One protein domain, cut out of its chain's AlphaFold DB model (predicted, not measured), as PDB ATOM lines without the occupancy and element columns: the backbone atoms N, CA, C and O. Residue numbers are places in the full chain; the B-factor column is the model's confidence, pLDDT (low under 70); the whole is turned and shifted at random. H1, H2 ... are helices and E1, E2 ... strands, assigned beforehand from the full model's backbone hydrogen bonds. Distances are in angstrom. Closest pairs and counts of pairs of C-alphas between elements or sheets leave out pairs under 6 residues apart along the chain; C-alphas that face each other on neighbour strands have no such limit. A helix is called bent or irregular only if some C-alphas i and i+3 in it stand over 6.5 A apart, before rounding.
ATOM      1  N   THR A   8     -10.810 -36.048  37.421       83.19
ATOM      2  CA  THR A   8     -10.161 -35.984  38.738       83.19
ATOM      3  C   THR A   8      -9.318 -37.224  39.064       83.19
ATOM      4  O   THR A   8      -8.222 -37.084  39.578       83.19
ATOM      5  N   GLN A   9      -9.747 -38.436  38.690       87.00
ATOM      6  CA  GLN A   9      -8.984 -39.663  38.975       87.00
ATOM      7  C   GLN A   9      -7.676 -39.755  38.172       87.00
ATOM      8  O   GLN A   9      -6.713 -40.375  38.620       87.00
ATOM      9  N   TYR A  10      -7.634 -39.145  36.985       89.31
ATOM     10  CA  TYR A  10      -6.427 -39.084  36.159       89.31
ATOM     11  C   TYR A  10      -5.505 -37.937  36.600       89.31
ATOM     12  O   TYR A  10      -4.293 -38.127  36.657       89.31
ATOM     13  N   ARG A  11      -6.089 -36.807  37.034       90.44
ATOM     14  CA  ARG A  11      -5.403 -35.713  37.745       90.44
ATOM     15  C   ARG A  11      -4.686 -36.240  39.001       90.44
ATOM     16  O   ARG A  11      -3.465 -36.169  39.080       90.44
ATOM     17  N   GLU A  12      -5.418 -36.907  39.899       90.94
ATOM     18  CA  GLU A  12      -4.902 -37.551  41.121       90.94
ATOM     19  C   GLU A  12      -3.804 -38.598  40.857       90.94
ATOM     20  O   GLU A  12      -2.921 -38.789  41.699       90.94
ATOM     21  N   ARG A  13      -3.854 -39.315  39.720       93.44
ATOM     22  CA  ARG A  13      -2.782 -40.239  39.318       93.44
ATOM     23  C   ARG A  13      -1.521 -39.459  38.956       93.44
ATOM     24  O   ARG A  13      -0.470 -39.747  39.523       93.44
ATOM     25  N   LEU A  14      -1.632 -38.472  38.064       94.75
ATOM     26  CA  LEU A  14      -0.487 -37.676  37.628       94.75
ATOM     27  C   LEU A  14       0.150 -36.929  38.805       94.75
ATOM     28  O   LEU A  14       1.366 -36.967  38.957       94.75
ATOM     29  N   ASP A  15      -0.654 -36.308  39.671       94.69
ATOM     30  CA  ASP A  15      -0.162 -35.585  40.848       94.69
ATOM     31  C   ASP A  15       0.595 -36.506  41.816       94.69
ATOM     32  O   ASP A  15       1.658 -36.140  42.319       94.69
ATOM     33  N   ARG A  16       0.119 -37.743  42.010       94.75
ATOM     34  CA  ARG A  16       0.800 -38.765  42.821       94.75
ATOM     35  C   ARG A  16       2.121 -39.223  42.203       94.75
ATOM     36  O   ARG A  16       3.100 -39.365  42.931       94.75
ATOM     37  N   THR A  17       2.164 -39.419  40.885       96.00
ATOM     38  CA  THR A  17       3.402 -39.733  40.155       96.00
ATOM     39  C   THR A  17       4.403 -38.579  40.255       96.00
ATOM     40  O   THR A  17       5.563 -38.800  40.596       96.00
ATOM     41  N   LEU A  18       3.968 -37.334  40.036       95.38
ATOM     42  CA  LEU A  18       4.814 -36.137  40.139       95.38
ATOM     43  C   LEU A  18       5.316 -35.879  41.571       95.38
ATOM     44  O   LEU A  18       6.386 -35.297  41.742       95.38
ATOM     45  N   ALA A  19       4.574 -36.321  42.589       94.19
ATOM     46  CA  ALA A  19       4.967 -36.283  43.999       94.19
ATOM     47  C   ALA A  19       5.774 -37.517  44.463       94.19
ATOM     48  O   ALA A  19       6.058 -37.651  45.654       94.19
ATOM     49  N   SER A  20       6.150 -38.432  43.561       94.75
ATOM     50  CA  SER A  20       6.933 -39.621  43.920       94.75
ATOM     51  C   SER A  20       8.356 -39.260  44.395       94.75
ATOM     52  O   SER A  20       8.947 -38.293  43.897       94.75
ATOM     53  N   PRO A  21       8.963 -40.030  45.325       92.94
ATOM     54  CA  PRO A  21      10.337 -39.797  45.786       92.94
ATOM     55  C   PRO A  21      11.366 -39.754  44.649       92.94
ATOM     56  O   PRO A  21      12.278 -38.939  44.668       92.94
ATOM     57  N   SER A  22      11.176 -40.575  43.616       92.75
ATOM     58  CA  SER A  22      11.995 -40.649  42.398       92.75
ATOM     59  C   SER A  22      12.016 -39.359  41.570       92.75
ATOM     60  O   SER A  22      12.976 -39.138  40.837       92.75
ATOM     61  N   LEU A  23      10.974 -38.526  41.668       94.25
ATOM     62  CA  LEU A  23      10.848 -37.258  40.938       94.25
ATOM     63  C   LEU A  23      10.962 -36.018  41.840       94.25
ATOM     64  O   LEU A  23      10.990 -34.897  41.327       94.25
ATOM     65  N   THR A  24      10.998 -36.193  43.165       93.19
ATOM     66  CA  THR A  24      11.120 -35.110  44.162       93.19
ATOM     67  C   THR A  24      12.491 -35.073  44.838       93.19
ATOM     68  O   THR A  24      12.959 -33.987  45.168       93.19
ATOM     69  N   ASP A  25      13.163 -36.215  45.014       95.00
ATOM     70  CA  ASP A  25      14.554 -36.245  45.465       95.00
ATOM     71  C   ASP A  25      15.512 -35.900  44.318       95.00
ATOM     72  O   ASP A  25      15.436 -36.451  43.214       95.00
ATOM     73  N   LYS A  26      16.444 -34.983  44.595       93.19
ATOM     74  CA  LYS A  26      17.356 -34.448  43.583       93.19
ATOM     75  C   LYS A  26      18.354 -35.492  43.082       93.19
ATOM     76  O   LYS A  26      18.653 -35.495  41.892       93.19
ATOM     77  N   GLU A  27      18.858 -36.374  43.942       94.56
ATOM     78  CA  GLU A  27      19.879 -37.357  43.559       94.56
ATOM     79  C   GLU A  27      19.255 -38.576  42.863       94.56
ATOM     80  O   GLU A  27      19.835 -39.118  41.915       94.56
ATOM     81  N   ALA A  28      18.029 -38.957  43.239       95.25
ATOM     82  CA  ALA A  28      17.217 -39.909  42.487       95.25
ATOM     83  C   ALA A  28      16.923 -39.386  41.070       95.25
ATOM     84  O   ALA A  28      17.195 -40.086  40.090       95.25
ATOM     85  N   LEU A  29      16.468 -38.133  40.943       96.12
ATOM     86  CA  LEU A  29      16.229 -37.501  39.644       96.12
ATOM     87  C   LEU A  29      17.526 -37.373  38.825       96.12
ATOM     88  O   LEU A  29      17.539 -37.736  37.648       96.12
ATOM     89  N   LYS A  30      18.637 -36.954  39.452       95.75
ATOM     90  CA  LYS A  30      19.969 -36.895  38.826       95.75
ATOM     91  C   LYS A  30      20.393 -38.257  38.281       95.75
ATOM     92  O   LYS A  30      20.921 -38.346  37.173       95.75
ATOM     93  N   THR A  31      20.116 -39.330  39.021       94.94
ATOM     94  CA  THR A  31      20.402 -40.709  38.602       94.94
ATOM     95  C   THR A  31      19.547 -41.132  37.402       94.94
ATOM     96  O   THR A  31      20.079 -41.715  36.457       94.94
ATOM     97  N   LEU A  32      18.249 -40.806  37.386       95.19
ATOM     98  CA  LEU A  32      17.363 -41.080  36.245       95.19
ATOM     99  C   LEU A  32      17.819 -40.334  34.981       95.19
ATOM    100  O   LEU A  32      18.009 -40.962  33.937       95.19
ATOM    101  N   VAL A  33      18.079 -39.027  35.090       94.44
ATOM    102  CA  VAL A  33      18.578 -38.186  33.987       94.44
ATOM    103  C   VAL A  33      19.921 -38.710  33.465       94.44
ATOM    104  O   VAL A  33      20.075 -38.904  32.261       94.44
ATOM    105  N   LYS A  34      20.872 -39.036  34.351       93.75
ATOM    106  CA  LYS A  34      22.180 -39.601  33.979       93.75
ATOM    107  C   LYS A  34      22.050 -40.925  33.223       93.75
ATOM    108  O   LYS A  34      22.677 -41.095  32.179       93.75
ATOM    109  N   ASN A  35      21.198 -41.834  33.699       91.38
ATOM    110  CA  ASN A  35      20.937 -43.109  33.030       91.38
ATOM    111  C   ASN A  35      20.312 -42.909  31.639       91.38
ATOM    112  O   ASN A  35      20.702 -43.589  30.690       91.38
ATOM    113  N   GLN A  36      19.388 -41.955  31.488       91.88
ATOM    114  CA  GLN A  36      18.774 -41.642  30.197       91.88
ATOM    115  C   GLN A  36      19.776 -41.016  29.210       91.88
ATOM    116  O   GLN A  36      19.813 -41.416  28.043       91.88
ATOM    117  N   LEU A  37      20.617 -40.079  29.668       89.94
ATOM    118  CA  LEU A  37      21.658 -39.431  28.856       89.94
ATOM    119  C   LEU A  37      22.728 -40.428  28.383       89.94
ATOM    120  O   LEU A  37      23.193 -40.330  27.251       89.94
ATOM    121  N   ILE A  38      23.070 -41.429  29.206       87.31
ATOM    122  CA  ILE A  38      23.925 -42.556  28.799       87.31
ATOM    123  C   ILE A  38      23.206 -43.417  27.746       87.31
ATOM    124  O   ILE A  38      23.744 -43.639  26.665       87.31
ATOM    125  N   ARG A  39      21.953 -43.826  28.001       83.69
ATOM    126  CA  ARG A  39      21.122 -44.670  27.108       83.69
ATOM    127  C   ARG A  39      20.628 -43.959  25.832       83.69
ATOM    128  O   ARG A  39      19.702 -44.438  25.172       83.69
ATOM    129  N   SER A  40      21.167 -42.788  25.512       78.62
ATOM    130  CA  SER A  40      20.835 -42.007  24.315       78.62
ATOM    131  C   SER A  40      22.066 -41.544  23.526       78.62
ATOM    132  O   SER A  40      21.894 -40.952  22.463       78.62
ATOM    133  N   LYS A  41      23.290 -41.857  23.979       75.81
ATOM    134  CA  LYS A  41      24.502 -41.758  23.152       75.81
ATOM    135  C   LYS A  41      24.670 -43.014  22.290       75.81
ATOM    136  O   LYS A  41      24.474 -44.125  22.769       75.81
ATOM    137  N   GLU A  42      25.101 -42.832  21.044       58.03
ATOM    138  CA  GLU A  42      25.384 -43.931  20.102       58.03
ATOM    139  C   GLU A  42      26.784 -44.555  20.299       58.03
ATOM    140  O   GLU A  42      27.046 -45.645  19.802       58.03
ATOM    141  N   ASN A  43      27.679 -43.888  21.041       54.19
ATOM    142  CA  ASN A  43      29.052 -44.335  21.304       54.19
ATOM    143  C   ASN A  43      29.276 -44.610  22.801       54.19
ATOM    144  O   ASN A  43      29.267 -43.683  23.610       54.19
ATOM    145  N   GLU A  44      29.566 -45.863  23.161       50.94
ATOM    146  CA  GLU A  44      29.755 -46.302  24.560       50.94
ATOM    147  C   GLU A  44      30.995 -45.698  25.253       50.94
ATOM    148  O   GLU A  44      31.044 -45.612  26.478       50.94
ATOM    149  N   ASN A  45      32.003 -45.272  24.484       46.38
ATOM    150  CA  ASN A  45      33.315 -44.861  25.007       46.38
ATOM    151  C   ASN A  45      33.390 -43.417  25.539       46.38
ATOM    152  O   ASN A  45      34.428 -43.031  26.076       46.38
ATOM    153  N   GLU A  46      32.342 -42.604  25.387       55.09
ATOM    154  CA  GLU A  46      32.391 -41.181  25.739       55.09
ATOM    155  C   GLU A  46      31.325 -40.825  26.780       55.09
ATOM    156  O   GLU A  46      30.154 -40.605  26.464       55.09
ATOM    157  N   GLY A  47      31.737 -40.757  28.049       60.84
ATOM    158  CA  GLY A  47      30.844 -40.485  29.177       60.84
ATOM    159  C   GLY A  47      30.021 -39.197  29.026       60.84
ATOM    160  O   GLY A  47      30.415 -38.249  28.345       60.84
ATOM    161  N   CYS A  48      28.852 -39.162  29.662       67.69
ATOM    162  CA  CYS A  48      28.095 -37.924  29.849       67.69
ATOM    163  C   CYS A  48      28.853 -37.017  30.833       67.69
ATOM    164  O   CYS A  48      29.391 -37.514  31.828       67.69
ATOM    165  N   SER A  49      28.943 -35.713  30.552       81.81
ATOM    166  CA  SER A  49      29.679 -34.806  31.443       81.81
ATOM    167  C   SER A  49      28.854 -34.514  32.700       81.81
ATOM    168  O   SER A  49      27.641 -34.352  32.620       81.81
ATOM    169  N   GLU A  50      29.483 -34.436  33.876       87.31
ATOM    170  CA  GLU A  50      28.720 -34.225  35.120       87.31
ATOM    171  C   GLU A  50      27.967 -32.880  35.102       87.31
ATOM    172  O   GLU A  50      26.848 -32.799  35.596       87.31
ATOM    173  N   ASN A  51      28.531 -31.866  34.434       88.00
ATOM    174  CA  ASN A  51      27.896 -30.565  34.205       88.00
ATOM    175  C   ASN A  51      26.610 -30.685  33.360       88.00
ATOM    176  O   ASN A  51      25.594 -30.099  33.717       88.00
ATOM    177  N   GLU A  52      26.641 -31.460  32.268       87.88
ATOM    178  CA  GLU A  52      25.477 -31.755  31.411       87.88
ATOM    179  C   GLU A  52      24.384 -32.473  32.216       87.88
ATOM    180  O   GLU A  52      23.218 -32.085  32.160       87.88
ATOM    181  N   VAL A  53      24.760 -33.468  33.033       92.25
ATOM    182  CA  VAL A  53      23.820 -34.143  33.943       92.25
ATOM    183  C   VAL A  53      23.190 -33.143  34.914       92.25
ATOM    184  O   VAL A  53      21.973 -33.160  35.093       92.25
ATOM    185  N   GLU A  54      23.982 -32.280  35.553       93.62
ATOM    186  CA  GLU A  54      23.481 -31.321  36.545       93.62
ATOM    187  C   GLU A  54      22.593 -30.231  35.932       93.62
ATOM    188  O   GLU A  54      21.553 -29.921  36.515       93.62
ATOM    189  N   GLU A  55      22.930 -29.717  34.745       92.69
ATOM    190  CA  GLU A  55      22.081 -28.776  34.008       92.69
ATOM    191  C   GLU A  55      20.735 -29.421  33.654       92.69
ATOM    192  O   GLU A  55      19.689 -28.907  34.055       92.69
ATOM    193  N   LYS A  56      20.735 -30.584  32.982       93.00
ATOM    194  CA  LYS A  56      19.483 -31.257  32.595       93.00
ATOM    195  C   LYS A  56      18.658 -31.678  33.812       93.00
ATOM    196  O   LYS A  56      17.434 -31.580  33.780       93.00
ATOM    197  N   THR A  57      19.299 -32.070  34.916       96.19
ATOM    198  CA  THR A  57      18.604 -32.363  36.183       96.19
ATOM    199  C   THR A  57      17.924 -31.118  36.753       96.19
ATOM    200  O   THR A  57      16.779 -31.202  37.191       96.19
ATOM    201  N   ALA A  58      18.586 -29.957  36.728       95.31
ATOM    202  CA  ALA A  58      17.993 -28.704  37.189       95.31
ATOM    203  C   ALA A  58      16.816 -28.264  36.300       95.31
ATOM    204  O   ALA A  58      15.766 -27.885  36.815       95.31
ATOM    205  N   GLU A  59      16.951 -28.364  34.974       94.56
ATOM    206  CA  GLU A  59      15.873 -28.030  34.036       94.56
ATOM    207  C   GLU A  59      14.648 -28.944  34.187       94.56
ATOM    208  O   GLU A  59      13.519 -28.453  34.256       94.56
ATOM    209  N   VAL A  60      14.861 -30.261  34.300       96.19
ATOM    210  CA  VAL A  60      13.781 -31.231  34.536       96.19
ATOM    211  C   VAL A  60      13.143 -31.014  35.912       96.19
ATOM    212  O   VAL A  60      11.918 -31.019  36.001       96.19
ATOM    213  N   SER A  61      13.924 -30.747  36.968       96.00
ATOM    214  CA  SER A  61      13.378 -30.432  38.301       96.00
ATOM    215  C   SER A  61      12.474 -29.201  38.257       96.00
ATOM    216  O   SER A  61      11.335 -29.272  38.710       96.00
ATOM    217  N   ASN A  62      12.932 -28.106  37.639       93.94
ATOM    218  CA  ASN A  62      12.153 -26.873  37.510       93.94
ATOM    219  C   ASN A  62      10.807 -27.113  36.802       93.94
ATOM    220  O   ASN A  62       9.780 -26.575  37.219       93.94
ATOM    221  N   LEU A  63      10.783 -27.944  35.753       95.62
ATOM    222  CA  LEU A  63       9.543 -28.318  35.072       95.62
ATOM    223  C   LEU A  63       8.646 -29.224  35.927       95.62
ATOM    224  O   LEU A  63       7.435 -29.008  35.970       95.62
ATOM    225  N   LEU A  64       9.214 -30.205  36.630       96.00
ATOM    226  CA  LEU A  64       8.463 -31.052  37.556       96.00
ATOM    227  C   LEU A  64       7.839 -30.220  38.686       96.00
ATOM    228  O   LEU A  64       6.681 -30.445  39.020       96.00
ATOM    229  N   ASP A  65       8.535 -29.212  39.213       93.56
ATOM    230  CA  ASP A  65       8.005 -28.291  40.225       93.56
ATOM    231  C   ASP A  65       6.908 -27.367  39.673       93.56
ATOM    232  O   ASP A  65       5.881 -27.160  40.327       93.56
ATOM    233  N   MET A  66       7.051 -26.880  38.433       92.19
ATOM    234  CA  MET A  66       5.964 -26.188  37.730       92.19
ATOM    235  C   MET A  66       4.724 -27.091  37.593       92.19
ATOM    236  O   MET A  66       3.625 -26.671  37.964       92.19
ATOM    237  N   LEU A  67       4.888 -28.339  37.141       94.44
ATOM    238  CA  LEU A  67       3.801 -29.314  36.972       94.44
ATOM    239  C   LEU A  67       3.169 -29.758  38.304       94.44
ATOM    240  O   LEU A  67       1.951 -29.943  38.354       94.44
ATOM    241  N   ARG A  68       3.966 -29.900  39.376       94.12
ATOM    242  CA  ARG A  68       3.514 -30.206  40.749       94.12
ATOM    243  C   ARG A  68       2.644 -29.094  41.330       94.12
ATOM    244  O   ARG A  68       1.681 -29.388  42.038       94.12
ATOM    245  N   SER A  69       2.946 -27.829  41.028       90.94
ATOM    246  CA  SER A  69       2.267 -26.669  41.630       90.94
ATOM    247  C   SER A  69       0.747 -26.608  41.391       90.94
ATOM    248  O   SER A  69       0.051 -25.885  42.097       90.94
ATOM    249  N   ALA A  70       0.222 -27.365  40.423       86.56
ATOM    250  CA  ALA A  70      -1.198 -27.435  40.070       86.56
ATOM    251  C   ALA A  70      -2.061 -28.311  41.009       86.56
ATOM    252  O   ALA A  70      -3.294 -28.246  40.951       86.56
ATOM    253  N   SER A  71      -1.418 -29.136  41.842       76.38
ATOM    254  CA  SER A  71      -2.059 -30.164  42.682       76.38
ATOM    255  C   SER A  71      -2.781 -29.613  43.922       76.38
ATOM    256  O   SER A  71      -3.780 -30.177  44.359       76.38
ATOM    257  N   PHE A  72      -2.331 -28.479  44.466       56.84
ATOM    258  CA  PHE A  72      -2.779 -27.926  45.757       56.84
ATOM    259  C   PHE A  72      -4.193 -27.303  45.773       56.84
ATOM    260  O   PHE A  72      -4.585 -26.702  46.768       56.84
ATOM    261  N   VAL A  73      -4.956 -27.404  44.682       53.03
ATOM    262  CA  VAL A  73      -6.208 -26.647  44.481       53.03
ATOM    263  C   VAL A  73      -7.465 -27.401  44.951       53.03
ATOM    264  O   VAL A  73      -8.486 -26.774  45.211       53.03
ATOM    265  N   ASP A  74      -7.413 -28.732  45.070       44.34
ATOM    266  CA  ASP A  74      -8.619 -29.567  45.228       44.34
ATOM    267  C   ASP A  74      -9.057 -29.823  46.701       44.34
ATOM    268  O   ASP A  74     -10.044 -30.531  46.915       44.34
ATOM    269  N   PRO A  87       2.495 -17.540  43.058       73.44
ATOM    270  CA  PRO A  87       1.124 -17.040  43.006       73.44
ATOM    271  C   PRO A  87       0.068 -18.155  42.933       73.44
ATOM    272  O   PRO A  87       0.294 -19.215  42.339       73.44
ATOM    273  N   GLU A  88      -1.102 -17.879  43.510       83.94
ATOM    274  CA  GLU A  88      -2.257 -18.781  43.545       83.94
ATOM    275  C   GLU A  88      -2.837 -19.034  42.141       83.94
ATOM    276  O   GLU A  88      -2.890 -18.137  41.293       83.94
ATOM    277  N   TRP A  89      -3.282 -20.269  41.890       90.00
ATOM    278  CA  TRP A  89      -3.889 -20.663  40.618       90.00
ATOM    279  C   TRP A  89      -5.340 -20.181  40.511       90.00
ATOM    280  O   TRP A  89      -6.235 -20.671  41.196       90.00
ATOM    281  N   LYS A  90      -5.586 -19.260  39.579       90.56
ATOM    282  CA  LYS A  90      -6.914 -18.763  39.210       90.56
ATOM    283  C   LYS A  90      -7.537 -19.722  38.185       90.56
ATOM    284  O   LYS A  90      -6.968 -19.988  37.122       90.56
ATOM    285  N   LEU A  91      -8.711 -20.265  38.509       89.31
ATOM    286  CA  LEU A  91      -9.442 -21.193  37.645       89.31
ATOM    287  C   LEU A  91     -10.139 -20.428  36.508       89.31
ATOM    288  O   LEU A  91     -10.918 -19.513  36.761       89.31
ATOM    289  N   LYS A  92      -9.877 -20.809  35.253       87.81
ATOM    290  CA  LYS A  92     -10.499 -20.207  34.057       87.81
ATOM    291  C   LYS A  92     -11.653 -21.056  33.530       87.81
ATOM    292  O   LYS A  92     -12.660 -20.517  33.080       87.81
ATOM    293  N   GLN A  93     -11.492 -22.378  33.567       85.19
ATOM    294  CA  GLN A  93     -12.488 -23.352  33.131       85.19
ATOM    295  C   GLN A  93     -12.196 -24.705  33.792       85.19
ATOM    296  O   GLN A  93     -11.044 -25.123  33.822       85.19
ATOM    297  N   ASP A  94     -13.217 -25.409  34.274       88.69
ATOM    298  CA  ASP A  94     -13.137 -26.833  34.630       88.69
ATOM    299  C   ASP A  94     -14.409 -27.521  34.123       88.69
ATOM    300  O   ASP A  94     -15.487 -26.922  34.122       88.69
ATOM    301  N   ASN A  95     -14.273 -28.733  33.598       85.00
ATOM    302  CA  ASN A  95     -15.359 -29.553  33.068       85.00
ATOM    303  C   ASN A  95     -14.888 -31.014  32.951       85.00
ATOM    304  O   ASN A  95     -13.742 -31.336  33.244       85.00
ATOM    305  N   GLU A  96     -15.771 -31.919  32.524       82.38
ATOM    306  CA  GLU A  96     -15.451 -33.352  32.500       82.38
ATOM    307  C   GLU A  96     -14.402 -33.746  31.438       82.38
ATOM    308  O   GLU A  96     -13.812 -34.815  31.569       82.38
ATOM    309  N   GLU A  97     -14.134 -32.900  30.430       83.94
ATOM    310  CA  GLU A  97     -13.133 -33.117  29.370       83.94
ATOM    311  C   GLU A  97     -11.741 -32.549  29.740       83.94
ATOM    312  O   GLU A  97     -10.724 -33.214  29.527       83.94
ATOM    313  N   PHE A  98     -11.680 -31.313  30.263       91.56
ATOM    314  CA  PHE A  98     -10.430 -30.579  30.535       91.56
ATOM    315  C   PHE A  98     -10.587 -29.425  31.548       91.56
ATOM    316  O   PHE A  98     -11.667 -28.857  31.721       91.56
ATOM    317  N   ARG A  99      -9.459 -29.018  32.143       93.19
ATOM    318  CA  ARG A  99      -9.294 -27.887  33.069       93.19
ATOM    319  C   ARG A  99      -8.267 -26.895  32.528       93.19
ATOM    320  O   ARG A  99      -7.239 -27.288  31.983       93.19
ATOM    321  N   VAL A 100      -8.535 -25.604  32.712       93.62
ATOM    322  CA  VAL A 100      -7.643 -24.484  32.388       93.62
ATOM    323  C   VAL A 100      -7.458 -23.619  33.624       93.62
ATOM    324  O   VAL A 100      -8.432 -23.166  34.235       93.62
ATOM    325  N   MET A 101      -6.202 -23.332  33.946       93.88
ATOM    326  CA  MET A 101      -5.813 -22.417  35.013       93.88
ATOM    327  C   MET A 101      -4.787 -21.403  34.517       93.88
ATOM    328  O   MET A 101      -4.079 -21.624  33.534       93.88
ATOM    329  N   TYR A 102      -4.692 -20.289  35.229       93.94
ATOM    330  CA  TYR A 102      -3.634 -19.306  35.056       93.94
ATOM    331  C   TYR A 102      -3.194 -18.767  36.411       93.94
ATOM    332  O   TYR A 102      -3.932 -18.835  37.390       93.94
ATOM    333  N   ARG A 103      -2.000 -18.199  36.464       91.75
ATOM    334  CA  ARG A 103      -1.513 -17.436  37.612       91.75
ATOM    335  C   ARG A 103      -0.595 -16.320  37.139       91.75
ATOM    336  O   ARG A 103      -0.238 -16.269  35.962       91.75
ATOM    337  N   GLU A 104      -0.225 -15.429  38.048       87.69
ATOM    338  CA  GLU A 104       0.785 -14.401  37.779       87.69
ATOM    339  C   GLU A 104       2.130 -15.029  37.356       87.69
ATOM    340  O   GLU A 104       2.360 -16.230  37.528       87.69
ATOM    341  N   GLY A 105       2.974 -14.234  36.701       79.12
ATOM    342  CA  GLY A 105       4.194 -14.718  36.062       79.12
ATOM    343  C   GLY A 105       5.241 -15.271  37.026       79.12
ATOM    344  O   GLY A 105       5.169 -15.104  38.245       79.12
ATOM    345  N   ILE A 106       6.266 -15.899  36.449       75.56
ATOM    346  CA  ILE A 106       7.542 -16.106  37.145       75.56
ATOM    347  C   ILE A 106       8.098 -14.719  37.517       75.56
ATOM    348  O   ILE A 106       7.922 -13.767  36.756       75.56
ATOM    349  N   GLU A 107       8.730 -14.592  38.686       68.50
ATOM    350  CA  GLU A 107       9.153 -13.309  39.263       68.50
ATOM    351  C   GLU A 107       9.901 -12.416  38.251       68.50
ATOM    352  O   GLU A 107      10.893 -12.821  37.647       68.50
ATOM    353  N   GLY A 108       9.387 -11.198  38.042       72.31
ATOM    354  CA  GLY A 108       9.874 -10.246  37.036       72.31
ATOM    355  C   GLY A 108       9.119 -10.255  35.698       72.31
ATOM    356  O   GLY A 108       9.192  -9.266  34.971       72.31
ATOM    357  N   SER A 109       8.348 -11.301  35.379       81.50
ATOM    358  CA  SER A 109       7.506 -11.346  34.176       81.50
ATOM    359  C   SER A 109       6.099 -10.781  34.436       81.50
ATOM    360  O   SER A 109       5.442 -11.203  35.391       81.50
ATOM    361  N   PRO A 110       5.575  -9.880  33.581       86.06
ATOM    362  CA  PRO A 110       4.195  -9.406  33.672       86.06
ATOM    363  C   PRO A 110       3.186 -10.367  33.009       86.06
ATOM    364  O   PRO A 110       1.986 -10.084  32.994       86.06
ATOM    365  N   PHE A 111       3.652 -11.482  32.434       90.19
ATOM    366  CA  PHE A 111       2.829 -12.425  31.678       90.19
ATOM    367  C   PHE A 111       2.397 -13.616  32.532       90.19
ATOM    368  O   PHE A 111       3.176 -14.151  33.317       90.19
ATOM    369  N   HIS A 112       1.144 -14.040  32.387       92.62
ATOM    370  CA  HIS A 112       0.597 -15.156  33.150       92.62
ATOM    371  C   HIS A 112       1.272 -16.484  32.791       92.62
ATOM    372  O   HIS A 112       1.404 -16.829  31.617       92.62
ATOM    373  N   THR A 113       1.591 -17.284  33.814       94.12
ATOM    374  CA  THR A 113       1.837 -18.718  33.608       94.12
ATOM    375  C   THR A 113       0.489 -19.398  33.400       94.12
ATOM    376  O   THR A 113      -0.424 -19.233  34.214       94.12
ATOM    377  N   LEU A 114       0.353 -20.163  32.322       95.62
ATOM    378  CA  LEU A 114      -0.884 -20.837  31.935       95.62
ATOM    379  C   LEU A 114      -0.727 -22.350  32.056       95.62
ATOM    380  O   LEU A 114       0.344 -22.885  31.768       95.62
ATOM    381  N   LEU A 115      -1.806 -23.037  32.421       95.88
ATOM    382  CA  LEU A 115      -1.884 -24.493  32.450       95.88
ATOM    383  C   LEU A 115      -3.182 -24.974  31.802       95.88
ATOM    384  O   LEU A 115      -4.255 -24.422  32.054       95.88
ATOM    385  N   ALA A 116      -3.082 -26.042  31.013       95.88
ATOM    386  CA  ALA A 116      -4.229 -26.817  30.555       95.88
ATOM    387  C   ALA A 116      -3.973 -28.310  30.778       95.88
ATOM    388  O   ALA A 116      -2.895 -28.814  30.463       95.88
ATOM    389  N   GLU A 117      -4.967 -29.013  31.312       95.56
ATOM    390  CA  GLU A 117      -4.913 -30.458  31.535       95.56
ATOM    391  C   GLU A 117      -6.222 -31.145  31.139       95.56
ATOM    392  O   GLU A 117      -7.300 -30.570  31.276       95.56
ATOM    393  N   GLY A 118      -6.149 -32.389  30.679       94.31
ATOM    394  CA  GLY A 118      -7.324 -33.168  30.300       94.31
ATOM    395  C   GLY A 118      -6.962 -34.543  29.764       94.31
ATOM    396  O   GLY A 118      -5.786 -34.858  29.562       94.31
ATOM    397  N   TYR A 119      -7.977 -35.374  29.525       91.44
ATOM    398  CA  TYR A 119      -7.756 -36.599  28.760       91.44
ATOM    399  C   TYR A 119      -7.737 -36.298  27.259       91.44
ATOM    400  O   TYR A 119      -8.321 -35.323  26.778       91.44
ATOM    401  N   VAL A 120      -7.045 -37.157  26.522       92.75
ATOM    402  CA  VAL A 120      -6.894 -37.090  25.074       92.75
ATOM    403  C   VAL A 120      -7.143 -38.486  24.523       92.75
ATOM    404  O   VAL A 120      -6.517 -39.450  24.967       92.75
ATOM    405  N   ASP A 121      -8.073 -38.596  23.576       92.12
ATOM    406  CA  ASP A 121      -8.410 -39.855  22.911       92.12
ATOM    407  C   ASP A 121      -7.380 -40.168  21.815       92.12
ATOM    408  O   ASP A 121      -7.566 -39.878  20.635       92.12
ATOM    409  N   GLY A 122      -6.249 -40.709  22.268       92.06
ATOM    410  CA  GLY A 122      -5.188 -41.315  21.471       92.06
ATOM    411  C   GLY A 122      -4.032 -41.849  22.339       92.06
ATOM    412  O   GLY A 122      -3.907 -41.475  23.516       92.06
ATOM    413  N   PRO A 123      -3.170 -42.718  21.778       93.81
ATOM    414  CA  PRO A 123      -1.992 -43.265  22.450       93.81
ATOM    415  C   PRO A 123      -0.920 -42.192  22.698       93.81
ATOM    416  O   PRO A 123      -0.922 -41.114  22.094       93.81
ATOM    417  N   VAL A 124       0.016 -42.493  23.601       95.25
ATOM    418  CA  VAL A 124       1.021 -41.541  24.101       95.25
ATOM    419  C   VAL A 124       2.004 -41.120  23.006       95.25
ATOM    420  O   VAL A 124       2.419 -39.963  22.974       95.25
ATOM    421  N   ASP A 125       2.352 -42.018  22.083       93.69
ATOM    422  CA  ASP A 125       3.276 -41.743  20.980       93.69
ATOM    423  C   ASP A 125       2.650 -40.831  19.907       93.69
ATOM    424  O   ASP A 125       3.304 -39.888  19.462       93.69
ATOM    425  N   VAL A 126       1.368 -41.020  19.569       93.44
ATOM    426  CA  VAL A 126       0.600 -40.096  18.706       93.44
ATOM    427  C   VAL A 126       0.421 -38.732  19.379       93.44
ATOM    428  O   VAL A 126       0.664 -37.701  18.743       93.44
ATOM    429  N   CYS A 127       0.066 -38.705  20.670       94.88
ATOM    430  CA  CYS A 127      -0.028 -37.465  21.445       94.88
ATOM    431  C   CYS A 127       1.303 -36.697  21.444       94.88
ATOM    432  O   CYS A 127       1.319 -35.490  21.189       94.88
ATOM    433  N   LEU A 128       2.421 -37.395  21.679       95.38
ATOM    434  CA  LEU A 128       3.760 -36.816  21.636       95.38
ATOM    435  C   LEU A 128       4.114 -36.324  20.230       95.38
ATOM    436  O   LEU A 128       4.595 -35.206  20.099       95.38
ATOM    437  N   CYS A 129       3.866 -37.113  19.179       93.88
ATOM    438  CA  CYS A 129       4.189 -36.752  17.795       93.88
ATOM    439  C   CYS A 129       3.587 -35.397  17.398       93.88
ATOM    440  O   CYS A 129       4.287 -34.548  16.847       93.88
ATOM    441  N   ILE A 130       2.316 -35.158  17.736       92.56
ATOM    442  CA  ILE A 130       1.614 -33.899  17.433       92.56
ATOM    443  C   ILE A 130       2.182 -32.709  18.234       92.56
ATOM    444  O   ILE A 130       2.136 -31.580  17.745       92.56
ATOM    445  N   SER A 131       2.757 -32.950  19.419       92.94
ATOM    446  CA  SER A 131       3.344 -31.930  20.312       92.94
ATOM    447  C   SER A 131       4.873 -31.768  20.222       92.94
ATOM    448  O   SER A 131       5.417 -30.862  20.851       92.94
ATOM    449  N   TRP A 132       5.572 -32.645  19.497       93.12
ATOM    450  CA  TRP A 132       7.041 -32.695  19.409       93.12
ATOM    451  C   TRP A 132       7.557 -32.351  18.006       93.12
ATOM    452  O   TRP A 132       8.564 -31.656  17.858       93.12
ATOM    453  N   GLU A 133       6.880 -32.824  16.958       92.38
ATOM    454  CA  GLU A 133       7.372 -32.719  15.581       92.38
ATOM    455  C   GLU A 133       6.909 -31.401  14.958       92.38
ATOM    456  O   GLU A 133       5.891 -31.313  14.269       92.38
ATOM    457  N   SER A 134       7.692 -30.354  15.230       89.38
ATOM    458  CA  SER A 134       7.456 -28.980  14.775       89.38
ATOM    459  C   SER A 134       7.190 -28.876  13.267       89.38
ATOM    460  O   SER A 134       6.316 -28.119  12.848       89.38
ATOM    461  N   ASP A 135       7.857 -29.699  12.457       88.31
ATOM    462  CA  ASP A 135       7.691 -29.762  11.001       88.31
ATOM    463  C   ASP A 135       6.277 -30.216  10.556       88.31
ATOM    464  O   ASP A 135       5.865 -29.959   9.420       88.31
ATOM    465  N   LEU A 136       5.487 -30.826  11.452       88.94
ATOM    466  CA  LEU A 136       4.078 -31.172  11.223       88.94
ATOM    467  C   LEU A 136       3.096 -30.069  11.653       88.94
ATOM    468  O   LEU A 136       1.935 -30.122  11.239       88.94
ATOM    469  N   TYR A 137       3.513 -29.047  12.417       89.25
ATOM    470  CA  TYR A 137       2.599 -28.017  12.944       89.25
ATOM    471  C   TYR A 137       1.815 -27.309  11.832       89.25
ATOM    472  O   TYR A 137       0.618 -27.078  11.967       89.25
ATOM    473  N   GLY A 234       8.524 -23.724  29.718       94.50
ATOM    474  CA  GLY A 234       7.423 -24.612  30.059       94.50
ATOM    475  C   GLY A 234       7.669 -26.055  29.651       94.50
ATOM    476  O   GLY A 234       8.806 -26.512  29.539       94.50
ATOM    477  N   GLY A 235       6.580 -26.779  29.429       96.75
ATOM    478  CA  GLY A 235       6.612 -28.176  29.034       96.75
ATOM    479  C   GLY A 235       5.261 -28.861  29.184       96.75
ATOM    480  O   GLY A 235       4.273 -28.243  29.580       96.75
ATOM    481  N   PHE A 236       5.218 -30.155  28.886       97.81
ATOM    482  CA  PHE A 236       4.025 -30.975  29.075       97.81
ATOM    483  C   PHE A 236       4.346 -32.360  29.634       97.81
ATOM    484  O   PHE A 236       5.379 -32.949  29.331       97.81
ATOM    485  N   ALA A 237       3.436 -32.881  30.449       98.06
ATOM    486  CA  ALA A 237       3.414 -34.255  30.920       98.06
ATOM    487  C   ALA A 237       2.373 -35.061  30.131       98.06
ATOM    488  O   ALA A 237       1.251 -34.592  29.920       98.06
ATOM    489  N   LEU A 238       2.744 -36.279  29.745       97.81
ATOM    490  CA  LEU A 238       1.904 -37.281  29.099       97.81
ATOM    491  C   LEU A 238       1.953 -38.574  29.915       97.81
ATOM    492  O   LEU A 238       3.015 -39.180  30.033       97.81
ATOM    493  N   GLN A 239       0.814 -39.011  30.450       96.81
ATOM    494  CA  GLN A 239       0.697 -40.282  31.168       96.81
ATOM    495  C   GLN A 239      -0.309 -41.201  30.467       96.81
ATOM    496  O   GLN A 239      -1.428 -40.782  30.155       96.81
ATOM    497  N   LYS A 240       0.063 -42.461  30.224       95.56
ATOM    498  CA  LYS A 240      -0.836 -43.461  29.623       95.56
ATOM    499  C   LYS A 240      -2.046 -43.718  30.527       95.56
ATOM    500  O   LYS A 240      -1.891 -43.957  31.725       95.56
ATOM    501  N   VAL A 241      -3.253 -43.730  29.962       92.38
ATOM    502  CA  VAL A 241      -4.499 -44.058  30.685       92.38
ATOM    503  C   VAL A 241      -5.059 -45.409  30.239       92.38
ATOM    504  O   VAL A 241      -5.400 -46.237  31.081       92.38
ATOM    505  N   THR A 242      -5.111 -45.651  28.932       92.00
ATOM    506  CA  THR A 242      -5.316 -46.971  28.311       92.00
ATOM    507  C   THR A 242      -4.349 -47.094  27.128       92.00
ATOM    508  O   THR A 242      -3.421 -46.296  27.014       92.00
ATOM    509  N   ASN A 243      -4.520 -48.076  26.238       90.62
ATOM    510  CA  ASN A 243      -3.772 -48.064  24.979       90.62
ATOM    511  C   ASN A 243      -4.228 -46.894  24.077       90.62
ATOM    512  O   ASN A 243      -3.380 -46.166  23.579       90.62
ATOM    513  N   GLU A 244      -5.537 -46.614  24.016       90.25
ATOM    514  CA  GLU A 244      -6.150 -45.588  23.146       90.25
ATOM    515  C   GLU A 244      -6.431 -44.235  23.829       90.25
ATOM    516  O   GLU A 244      -7.121 -43.383  23.270       90.25
ATOM    517  N   ARG A 245      -5.965 -44.024  25.065       92.25
ATOM    518  CA  ARG A 245      -6.205 -42.782  25.814       92.25
ATOM    519  C   ARG A 245      -4.998 -42.387  26.648       92.25
ATOM    520  O   ARG A 245      -4.430 -43.208  27.371       92.25
ATOM    521  N   SER A 246      -4.696 -41.096  26.623       94.94
ATOM    522  CA  SER A 246      -3.628 -40.459  27.393       94.94
ATOM    523  C   SER A 246      -4.195 -39.357  28.290       94.94
ATOM    524  O   SER A 246      -5.246 -38.785  27.999       94.94
ATOM    525  N   TYR A 247      -3.507 -39.039  29.383       96.06
ATOM    526  CA  TYR A 247      -3.730 -37.822  30.160       96.06
ATOM    527  C   TYR A 247      -2.597 -36.840  29.868       96.06
ATOM    528  O   TYR A 247      -1.426 -37.214  29.925       96.06
ATOM    529  N   PHE A 248      -2.947 -35.601  29.534       97.00
ATOM    530  CA  PHE A 248      -2.010 -34.558  29.127       97.00
ATOM    531  C   PHE A 248      -2.152 -33.354  30.059       97.00
ATOM    532  O   PHE A 248      -3.268 -32.888  30.286       97.00
ATOM    533  N   ARG A 249      -1.033 -32.822  30.560       97.38
ATOM    534  CA  ARG A 249      -0.956 -31.552  31.304       97.38
ATOM    535  C   ARG A 249       0.166 -30.706  30.714       97.38
ATOM    536  O   ARG A 249       1.326 -31.075  30.849       97.38
ATOM    537  N   THR A 250      -0.158 -29.569  30.103       97.25
ATOM    538  CA  THR A 250       0.826 -28.572  29.645       97.25
ATOM    539  C   THR A 250       0.863 -27.371  30.579       97.25
ATOM    540  O   THR A 250      -0.177 -26.949  31.084       97.25
ATOM    541  N   ILE A 251       2.055 -26.820  30.794       96.19
ATOM    542  CA  ILE A 251       2.288 -25.582  31.536       96.19
ATOM    543  C   ILE A 251       3.319 -24.724  30.802       96.19
ATOM    544  O   ILE A 251       4.364 -25.224  30.387       96.19
ATOM    545  N   ALA A 252       3.040 -23.432  30.634       94.75
ATOM    546  CA  ALA A 252       3.954 -22.510  29.964       94.75
ATOM    547  C   ALA A 252       3.834 -21.070  30.477       94.75
ATOM    548  O   ALA A 252       2.739 -20.574  30.745       94.75
ATOM    549  N   SER A 253       4.977 -20.391  30.533       92.06
ATOM    550  CA  SER A 253       5.108 -18.936  30.571       92.06
ATOM    551  C   SER A 253       5.716 -18.491  29.238       92.06
ATOM    552  O   SER A 253       6.719 -19.058  28.798       92.06
ATOM    553  N   MET A 254       5.101 -17.513  28.572       89.56
ATOM    554  CA  MET A 254       5.444 -17.124  27.199       89.56
ATOM    555  C   MET A 254       5.400 -15.602  27.042       89.56
ATOM    556  O   MET A 254       4.341 -14.995  27.202       89.56
ATOM    557  N   ASP A 255       6.534 -15.002  26.686       89.19
ATOM    558  CA  ASP A 255       6.640 -13.592  26.310       89.19
ATOM    559  C   ASP A 255       6.739 -13.474  24.784       89.19
ATOM    560  O   ASP A 255       7.719 -13.882  24.159       89.19
ATOM    561  N   ILE A 256       5.695 -12.908  24.177       84.62
ATOM    562  CA  ILE A 256       5.556 -12.750  22.720       84.62
ATOM    563  C   ILE A 256       6.155 -11.408  22.233       84.62
ATOM    564  O   ILE A 256       6.059 -11.080  21.045       84.62
ATOM    565  N   LYS A 257       6.749 -10.627  23.152       83.56
ATOM    566  CA  LYS A 257       7.374  -9.309  22.964       83.56
ATOM    567  C   LYS A 257       6.524  -8.407  22.072       83.56
ATOM    568  O   LYS A 257       6.707  -8.271  20.857       83.56
ATOM    569  N   MET A 258       5.464  -7.890  22.684       80.00
ATOM    570  CA  MET A 258       4.484  -7.018  22.044       80.00
ATOM    571  C   MET A 258       4.515  -5.633  22.701       80.00
ATOM    572  O   MET A 258       3.558  -5.247  23.353       80.00
ATOM    573  N   ASP A 259       5.599  -4.877  22.534       71.69
ATOM    574  CA  ASP A 259       5.859  -3.628  23.283       71.69
ATOM    575  C   ASP A 259       4.750  -2.556  23.171       71.69
ATOM    576  O   ASP A 259       4.604  -1.704  24.045       71.69
ATOM    577  N   PHE A 260       3.945  -2.609  22.105       74.19
ATOM    578  CA  PHE A 260       2.786  -1.734  21.872       74.19
ATOM    579  C   PHE A 260       1.476  -2.234  22.503       74.19
ATOM    580  O   PHE A 260       0.439  -1.591  22.352       74.19
ATOM    581  N   VAL A 261       1.493  -3.392  23.162       74.94
ATOM    582  CA  VAL A 261       0.318  -4.074  23.702       74.94
ATOM    583  C   VAL A 261       0.475  -4.256  25.218       74.94
ATOM    584  O   VAL A 261       1.443  -4.878  25.657       74.94
ATOM    585  N   PRO A 262      -0.478  -3.779  26.039       81.00
ATOM    586  CA  PRO A 262      -0.431  -3.982  27.485       81.00
ATOM    587  C   PRO A 262      -0.351  -5.471  27.881       81.00
ATOM    588  O   PRO A 262      -1.091  -6.288  27.320       81.00
ATOM    589  N   PRO A 263       0.467  -5.846  28.886       85.06
ATOM    590  CA  PRO A 263       0.531  -7.221  29.384       85.06
ATOM    591  C   PRO A 263      -0.815  -7.778  29.852       85.06
ATOM    592  O   PRO A 263      -1.080  -8.961  29.665       85.06
ATOM    593  N   SER A 264      -1.693  -6.917  30.372       81.81
ATOM    594  CA  SER A 264      -3.091  -7.218  30.698       81.81
ATOM    595  C   SER A 264      -3.857  -7.789  29.492       81.81
ATOM    596  O   SER A 264      -4.375  -8.906  29.562       81.81
ATOM    597  N   LEU A 265      -3.779  -7.149  28.314       79.12
ATOM    598  CA  LEU A 265      -4.366  -7.697  27.084       79.12
ATOM    599  C   LEU A 265      -3.741  -9.040  26.685       79.12
ATOM    600  O   LEU A 265      -4.464  -9.960  26.303       79.12
ATOM    601  N   ILE A 266      -2.416  -9.176  26.750       83.94
ATOM    602  CA  ILE A 266      -1.737 -10.431  26.378       83.94
ATOM    603  C   ILE A 266      -2.192 -11.566  27.301       83.94
ATOM    604  O   ILE A 266      -2.518 -12.653  26.825       83.94
ATOM    605  N   ASN A 267      -2.334 -11.276  28.594       89.94
ATOM    606  CA  ASN A 267      -2.875 -12.172  29.605       89.94
ATOM    607  C   ASN A 267      -4.359 -12.489  29.376       89.94
ATOM    608  O   ASN A 267      -4.777 -13.632  29.554       89.94
ATOM    609  N   PHE A 268      -5.185 -11.519  28.978       84.25
ATOM    610  CA  PHE A 268      -6.581 -11.747  28.595       84.25
ATOM    611  C   PHE A 268      -6.684 -12.660  27.363       84.25
ATOM    612  O   PHE A 268      -7.327 -13.707  27.434       84.25
ATOM    613  N   ILE A 269      -6.007 -12.322  26.260       82.75
ATOM    614  CA  ILE A 269      -6.010 -13.108  25.014       82.75
ATOM    615  C   ILE A 269      -5.519 -14.534  25.275       82.75
ATOM    616  O   ILE A 269      -6.170 -15.489  24.854       82.75
ATOM    617  N   SER A 270      -4.401 -14.698  25.981       88.31
ATOM    618  CA  SER A 270      -3.801 -16.014  26.208       88.31
ATOM    619  C   SER A 270      -4.708 -16.926  27.047       88.31
ATOM    620  O   SER A 270      -4.879 -18.097  26.699       88.31
ATOM    621  N   ARG A 271      -5.414 -16.370  28.048       88.62
ATOM    622  CA  ARG A 271      -6.486 -17.058  28.793       88.62
ATOM    623  C   ARG A 271      -7.658 -17.500  27.908       88.62
ATOM    624  O   ARG A 271      -8.214 -18.563  28.175       88.62
ATOM    625  N   GLN A 272      -8.050 -16.738  26.881       83.50
ATOM    626  CA  GLN A 272      -9.097 -17.175  25.938       83.50
ATOM    627  C   GLN A 272      -8.596 -18.261  24.970       83.50
ATOM    628  O   GLN A 272      -9.320 -19.207  24.644       83.50
ATOM    629  N   LEU A 273      -7.356 -18.129  24.491       86.00
ATOM    630  CA  LEU A 273      -6.811 -19.010  23.460       86.00
ATOM    631  C   LEU A 273      -6.432 -20.394  23.993       86.00
ATOM    632  O   LEU A 273      -6.675 -21.369  23.286       86.00
ATOM    633  N   ILE A 274      -5.890 -20.523  25.210       89.88
ATOM    634  CA  ILE A 274      -5.358 -21.813  25.693       89.88
ATOM    635  C   ILE A 274      -6.413 -22.936  25.732       89.88
ATOM    636  O   ILE A 274      -6.145 -24.032  25.243       89.88
ATOM    637  N   GLY A 275      -7.633 -22.673  26.218       88.69
ATOM    638  CA  GLY A 275      -8.708 -23.678  26.229       88.69
ATOM    639  C   GLY A 275      -9.160 -24.079  24.820       88.69
ATOM    640  O   GLY A 275      -9.415 -25.251  24.544       88.69
ATOM    641  N   SER A 276      -9.179 -23.118  23.893       88.12
ATOM    642  CA  SER A 276      -9.488 -23.359  22.477       88.12
ATOM    643  C   SER A 276      -8.379 -24.159  21.778       88.12
ATOM    644  O   SER A 276      -8.668 -25.060  20.993       88.12
ATOM    645  N   GLY A 277      -7.115 -23.876  22.105       89.94
ATOM    646  CA  GLY A 277      -5.942 -24.609  21.632       89.94
ATOM    647  C   GLY A 277      -5.894 -26.043  22.157       89.94
ATOM    648  O   GLY A 277      -5.616 -26.956  21.384       89.94
ATOM    649  N   PHE A 278      -6.253 -26.274  23.424       92.69
ATOM    650  CA  PHE A 278      -6.346 -27.631  23.967       92.69
ATOM    651  C   PHE A 278      -7.472 -28.440  23.304       92.69
ATOM    652  O   PHE A 278      -7.240 -29.570  22.878       92.69
ATOM    653  N   LYS A 279      -8.652 -27.837  23.081       91.62
ATOM    654  CA  LYS A 279      -9.724 -28.472  22.288       91.62
ATOM    655  C   LYS A 279      -9.311 -28.770  20.848       91.62
ATOM    656  O   LYS A 279      -9.749 -29.777  20.290       91.62
ATOM    657  N   LEU A 280      -8.495 -27.917  20.227       91.12
ATOM    658  CA  LEU A 280      -7.934 -28.208  18.909       91.12
ATOM    659  C   LEU A 280      -6.981 -29.405  18.978       91.12
ATOM    660  O   LEU A 280      -7.137 -30.326  18.185       91.12
ATOM    661  N   TYR A 281      -6.056 -29.434  19.938       92.62
ATOM    662  CA  TYR A 281      -5.126 -30.548  20.136       92.62
ATOM    663  C   TYR A 281      -5.861 -31.884  20.340       92.62
ATOM    664  O   TYR A 281      -5.587 -32.837  19.614       92.62
ATOM    665  N   GLN A 282      -6.875 -31.929  21.216       92.81
ATOM    666  CA  GLN A 282      -7.737 -33.105  21.403       92.81
ATOM    667  C   GLN A 282      -8.365 -33.578  20.079       92.81
ATOM    668  O   GLN A 282      -8.294 -34.763  19.746       92.81
ATOM    669  N   LYS A 283      -8.936 -32.659  19.283       91.31
ATOM    670  CA  LYS A 283      -9.515 -32.971  17.962       91.31
ATOM    671  C   LYS A 283      -8.473 -33.441  16.946       91.31
ATOM    672  O   LYS A 283      -8.769 -34.327  16.147       91.31
ATOM    673  N   VAL A 284      -7.271 -32.866  16.951       91.06
ATOM    674  CA  VAL A 284      -6.179 -33.265  16.053       91.06
ATOM    675  C   VAL A 284      -5.720 -34.679  16.394       91.06
ATOM    676  O   VAL A 284      -5.693 -35.509  15.495       91.06
ATOM    677  N   VAL A 285      -5.470 -35.006  17.666       91.50
ATOM    678  CA  VAL A 285      -5.113 -36.378  18.077       91.50
ATOM    679  C   VAL A 285      -6.213 -37.372  17.684       91.50
ATOM    680  O   VAL A 285      -5.946 -38.317  16.943       91.50
ATOM    681  N   SER A 286      -7.464 -37.092  18.063       87.88
ATOM    682  CA  SER A 286      -8.602 -37.991  17.803       87.88
ATOM    683  C   SER A 286      -8.883 -38.208  16.307       87.88
ATOM    684  O   SER A 286      -9.409 -39.247  15.920       87.88
ATOM    685  N   SER A 287      -8.546 -37.238  15.446       83.31
ATOM    686  CA  SER A 287      -8.708 -37.361  13.987       83.31
ATOM    687  C   SER A 287      -7.483 -37.939  13.274       83.31
ATOM    688  O   SER A 287      -7.644 -38.555  12.224       83.31
ATOM    689  N   LYS A 288      -6.270 -37.772  13.820       69.81
ATOM    690  CA  LYS A 288      -5.009 -38.261  13.226       69.81
ATOM    691  C   LYS A 288      -4.594 -39.661  13.671       69.81
ATOM    692  O   LYS A 288      -3.647 -40.196  13.105       69.81
ATOM    693  N   LEU A 289      -5.367 -40.292  14.559       59.44
ATOM    694  CA  LEU A 289      -5.423 -41.754  14.691       59.44
ATOM    695  C   LEU A 289      -5.641 -42.462  13.339       59.44
ATOM    696  O   LEU A 289      -5.124 -43.555  13.132       59.44
ATOM    697  N   ASN A 290      -6.369 -41.831  12.407       53.69
ATOM    698  CA  ASN A 290      -6.691 -42.408  11.105       53.69
ATOM    699  C   ASN A 290      -6.004 -41.663   9.944       53.69
ATOM    700  O   ASN A 290      -6.197 -40.464   9.743       53.69
ATOM    701  N   CYS A 291      -5.276 -42.425   9.123       52.12
ATOM    702  CA  CYS A 291      -4.967 -42.129   7.717       52.12
ATOM    703  C   CYS A 291      -4.275 -40.780   7.408       52.12
ATOM    704  O   CYS A 291      -4.830 -39.924   6.715       52.12
ATOM    705  N   ASN A 292      -3.009 -40.615   7.807       69.19
ATOM    706  CA  ASN A 292      -2.119 -39.664   7.129       69.19
ATOM    707  C   ASN A 292      -0.665 -40.167   7.067       69.19
ATOM    708  O   ASN A 292      -0.021 -40.342   8.100       69.19
ATOM    709  N   GLU A 293      -0.165 -40.364   5.845       80.12
ATOM    710  CA  GLU A 293       1.112 -41.030   5.545       80.12
ATOM    711  C   GLU A 293       2.323 -40.377   6.233       80.12
ATOM    712  O   GLU A 293       3.202 -41.072   6.747       80.12
ATOM    713  N   ASP A 294       2.334 -39.041   6.319       84.31
ATOM    714  CA  ASP A 294       3.397 -38.283   6.982       84.31
ATOM    715  C   ASP A 294       3.519 -38.636   8.469       84.31
ATOM    716  O   ASP A 294       4.625 -38.782   8.985       84.31
ATOM    717  N   TYR A 295       2.383 -38.779   9.159       86.75
ATOM    718  CA  TYR A 295       2.363 -39.093  10.586       86.75
ATOM    719  C   TYR A 295       2.811 -40.536  10.811       86.75
ATOM    720  O   TYR A 295       3.657 -40.756  11.667       86.75
ATOM    721  N   SER A 296       2.350 -41.506  10.010       85.88
ATOM    722  CA  SER A 296       2.845 -42.892  10.096       85.88
ATOM    723  C   SER A 296       4.351 -42.998   9.833       85.88
ATOM    724  O   SER A 296       5.044 -43.720  10.546       85.88
ATOM    725  N   LYS A 297       4.881 -42.228   8.874       89.19
ATOM    726  CA  LYS A 297       6.315 -42.194   8.545       89.19
ATOM    727  C   LYS A 297       7.173 -41.593   9.662       89.19
ATOM    728  O   LYS A 297       8.306 -42.018   9.875       89.19
ATOM    729  N   VAL A 298       6.648 -40.607  10.386       89.62
ATOM    730  CA  VAL A 298       7.326 -40.032  11.556       89.62
ATOM    731  C   VAL A 298       7.188 -40.956  12.772       89.62
ATOM    732  O   VAL A 298       8.180 -41.224  13.446       89.62
ATOM    733  N   LEU A 299       6.008 -41.545  12.989       90.88
ATOM    734  CA  LEU A 299       5.732 -42.526  14.046       90.88
ATOM    735  C   LEU A 299       6.492 -43.850  13.876       90.88
ATOM    736  O   LEU A 299       6.649 -44.563  14.865       90.88
ATOM    737  N   SER A 300       7.009 -44.191  12.690       89.69
ATOM    738  CA  SER A 300       7.961 -45.304  12.523       89.69
ATOM    739  C   SER A 300       9.388 -44.974  12.995       89.69
ATOM    740  O   SER A 300      10.248 -45.851  13.014       89.69
ATOM    741  N   GLY A 301       9.664 -43.720  13.373       91.25
ATOM    742  CA  GLY A 301      10.969 -43.273  13.861       91.25
ATOM    743  C   GLY A 301      11.364 -43.862  15.229       91.25
ATOM    744  O   GLY A 301      10.499 -44.227  16.032       91.25
ATOM    745  N   PRO A 302      12.675 -43.908  15.546       91.56
ATOM    746  CA  PRO A 302      13.207 -44.646  16.698       91.56
ATOM    747  C   PRO A 302      12.710 -44.128  18.055       91.56
ATOM    748  O   PRO A 302      12.571 -44.912  18.991       91.56
ATOM    749  N   LEU A 303      12.393 -42.832  18.157       91.81
ATOM    750  CA  LEU A 303      11.787 -42.222  19.344       91.81
ATOM    751  C   LEU A 303      10.450 -42.893  19.702       91.81
ATOM    752  O   LEU A 303      10.237 -43.302  20.839       91.81
ATOM    753  N   TYR A 304       9.567 -43.041  18.716       93.88
ATOM    754  CA  TYR A 304       8.214 -43.560  18.909       93.88
ATOM    755  C   TYR A 304       8.200 -45.081  19.055       93.88
ATOM    756  O   TYR A 304       7.450 -45.597  19.879       93.88
ATOM    757  N   SER A 305       9.077 -45.801  18.347       91.94
ATOM    758  CA  SER A 305       9.259 -47.245  18.561       91.94
ATOM    759  C   SER A 305       9.745 -47.551  19.983       91.94
ATOM    760  O   SER A 305       9.094 -48.329  20.673       91.94
ATOM    761  N   ARG A 306      10.761 -46.833  20.492       91.25
ATOM    762  CA  ARG A 306      11.229 -46.929  21.891       91.25
ATOM    763  C   ARG A 306      10.115 -46.662  22.911       91.25
ATOM    764  O   ARG A 306      10.028 -47.358  23.921       91.25
ATOM    765  N   ILE A 307       9.249 -45.680  22.648       93.69
ATOM    766  CA  ILE A 307       8.094 -45.373  23.505       93.69
ATOM    767  C   ILE A 307       7.045 -46.489  23.450       93.69
ATOM    768  O   ILE A 307       6.536 -46.888  24.496       93.69
ATOM    769  N   ARG A 308       6.733 -47.031  22.265       93.31
ATOM    770  CA  ARG A 308       5.776 -48.140  22.133       93.31
ATOM    771  C   ARG A 308       6.283 -49.426  22.780       93.31
ATOM    772  O   ARG A 308       5.522 -50.096  23.474       93.31
ATOM    773  N   GLU A 309       7.564 -49.738  22.608       92.38
ATOM    774  CA  GLU A 309       8.240 -50.839  23.297       92.38
ATOM    775  C   GLU A 309       8.127 -50.677  24.818       92.38
ATOM    776  O   GLU A 309       7.699 -51.607  25.496       92.38
ATOM    777  N   ALA A 310       8.425 -49.491  25.358       91.69
ATOM    778  CA  ALA A 310       8.353 -49.236  26.795       91.69
ATOM    779  C   ALA A 310       6.921 -49.267  27.365       91.69
ATOM    780  O   ALA A 310       6.715 -49.801  28.453       91.69
ATOM    781  N   LEU A 311       5.936 -48.703  26.654       92.56
ATOM    782  CA  LEU A 311       4.582 -48.481  27.181       92.56
ATOM    783  C   LEU A 311       3.544 -49.545  26.792       92.56
ATOM    784  O   LEU A 311       2.500 -49.614  27.443       92.56
ATOM    785  N   TYR A 312       3.766 -50.362  25.755       89.94
ATOM    786  CA  TYR A 312       2.742 -51.296  25.252       89.94
ATOM    787  C   TYR A 312       3.172 -52.771  25.191       89.94
ATOM    788  O   TYR A 312       2.292 -53.633  25.244       89.94
TER     789      TYR A 312
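Overview. This is residues 8 to 74, 87 to 137 and 234 to 312 of the 882 residues of the protein "J domain-containing protein" of Malus domestica (UniProt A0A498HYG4). A twisted sheet of five antiparallel strands lies between two layers of helices: the bent helix H7 and H5 cover parts of one face, and H1 and H4 cross the strands on the other. H4 runs out past the edge strand E4 and packs there with H2 and H3, beyond which residues 39 to 45 stick out, while H8 and H9 pack on H5. The printed part has 197 residues, with nine named helices and five named strands in the order H1 H2 H3 H4 E1 E2 E3 H5 H6 E4 E5 H7 H8 H9 along the chain; the class is mixed, helices and strands, and the sheet's order is E1 E2 E3 E5 E4. It is compact, with a radius of gyration of the C-alphas of 18.1 A and spans of 53 by 43 by 37 A.

Along the chain. H1, residues 8 to 18, begins at C-alpha 8 (-10.161, -35.984, 38.738). H2 is residues 21 to 24, H3 26 to 38 and H4 50 to 68, 26.1 A long. E1 is residues 90 to 94, E2 98 to 103 and E3 113 to 120, 22.1 A; H5 is 124 to 132 and H6 134 to 137. E4 is residues 234 to 240, and E5, 246 to 255, is 28.8 A long. H7, residues 263 to 288, was assigned as one helix by its hydrogen bonds but is bent: C-alphas 272 and 275 are 6.5 A apart, between arms H7a, 263 to 272, and H7b, 275 to 288. H8 is residues 293 to 299; H9, 302 to 312, ends at C-alpha 312 (2.742, -51.296, 25.252).

Arrangement. E1, E2 and E3 form a meander, each strand the antiparallel neighbour of the one before, with N 92 and O 100 at 2.9 A and N 101 and O 115 at 2.9 A. E3 pairs with E5 at N 116 and O 250, 3.0 A, and the hairpin E4 and E5 has N 237 and O 249 at 2.8 A. H1 and H4 are on the same face and touch at a shallow tilt of 25 degrees, closest at C-alphas Leu 18 and Arg 68, 6.1 A. H3 touches H4, closest at C-alphas Lys 30 and Thr 57, 5.4 A. H5, H7a and H7b are on the opposite face; H5 touches H7b, closest at C-alphas Cys 127 and Val 285, 6.2 A. H6 is close to H5 but not clearly touching. In H1, H3, H4, H5, H7a, H7b, H8 and H9 every O i to N i+4 pair is within hydrogen-bond range, while H2 and H6, with 4 residues each, are too short for such a pair.

Size, cuts and confidence. C-alphas Asn 45 and Pro 262 are farthest apart, 53.1 A. Cuts leave gaps of 16.0 A from C-alpha 74 to 87 and 18.1 A from 137 to 234. The link H3 to H4 is long. Residues 42 to 48, 72 to 74, 107 and 288 to 292 have pLDDT under 70.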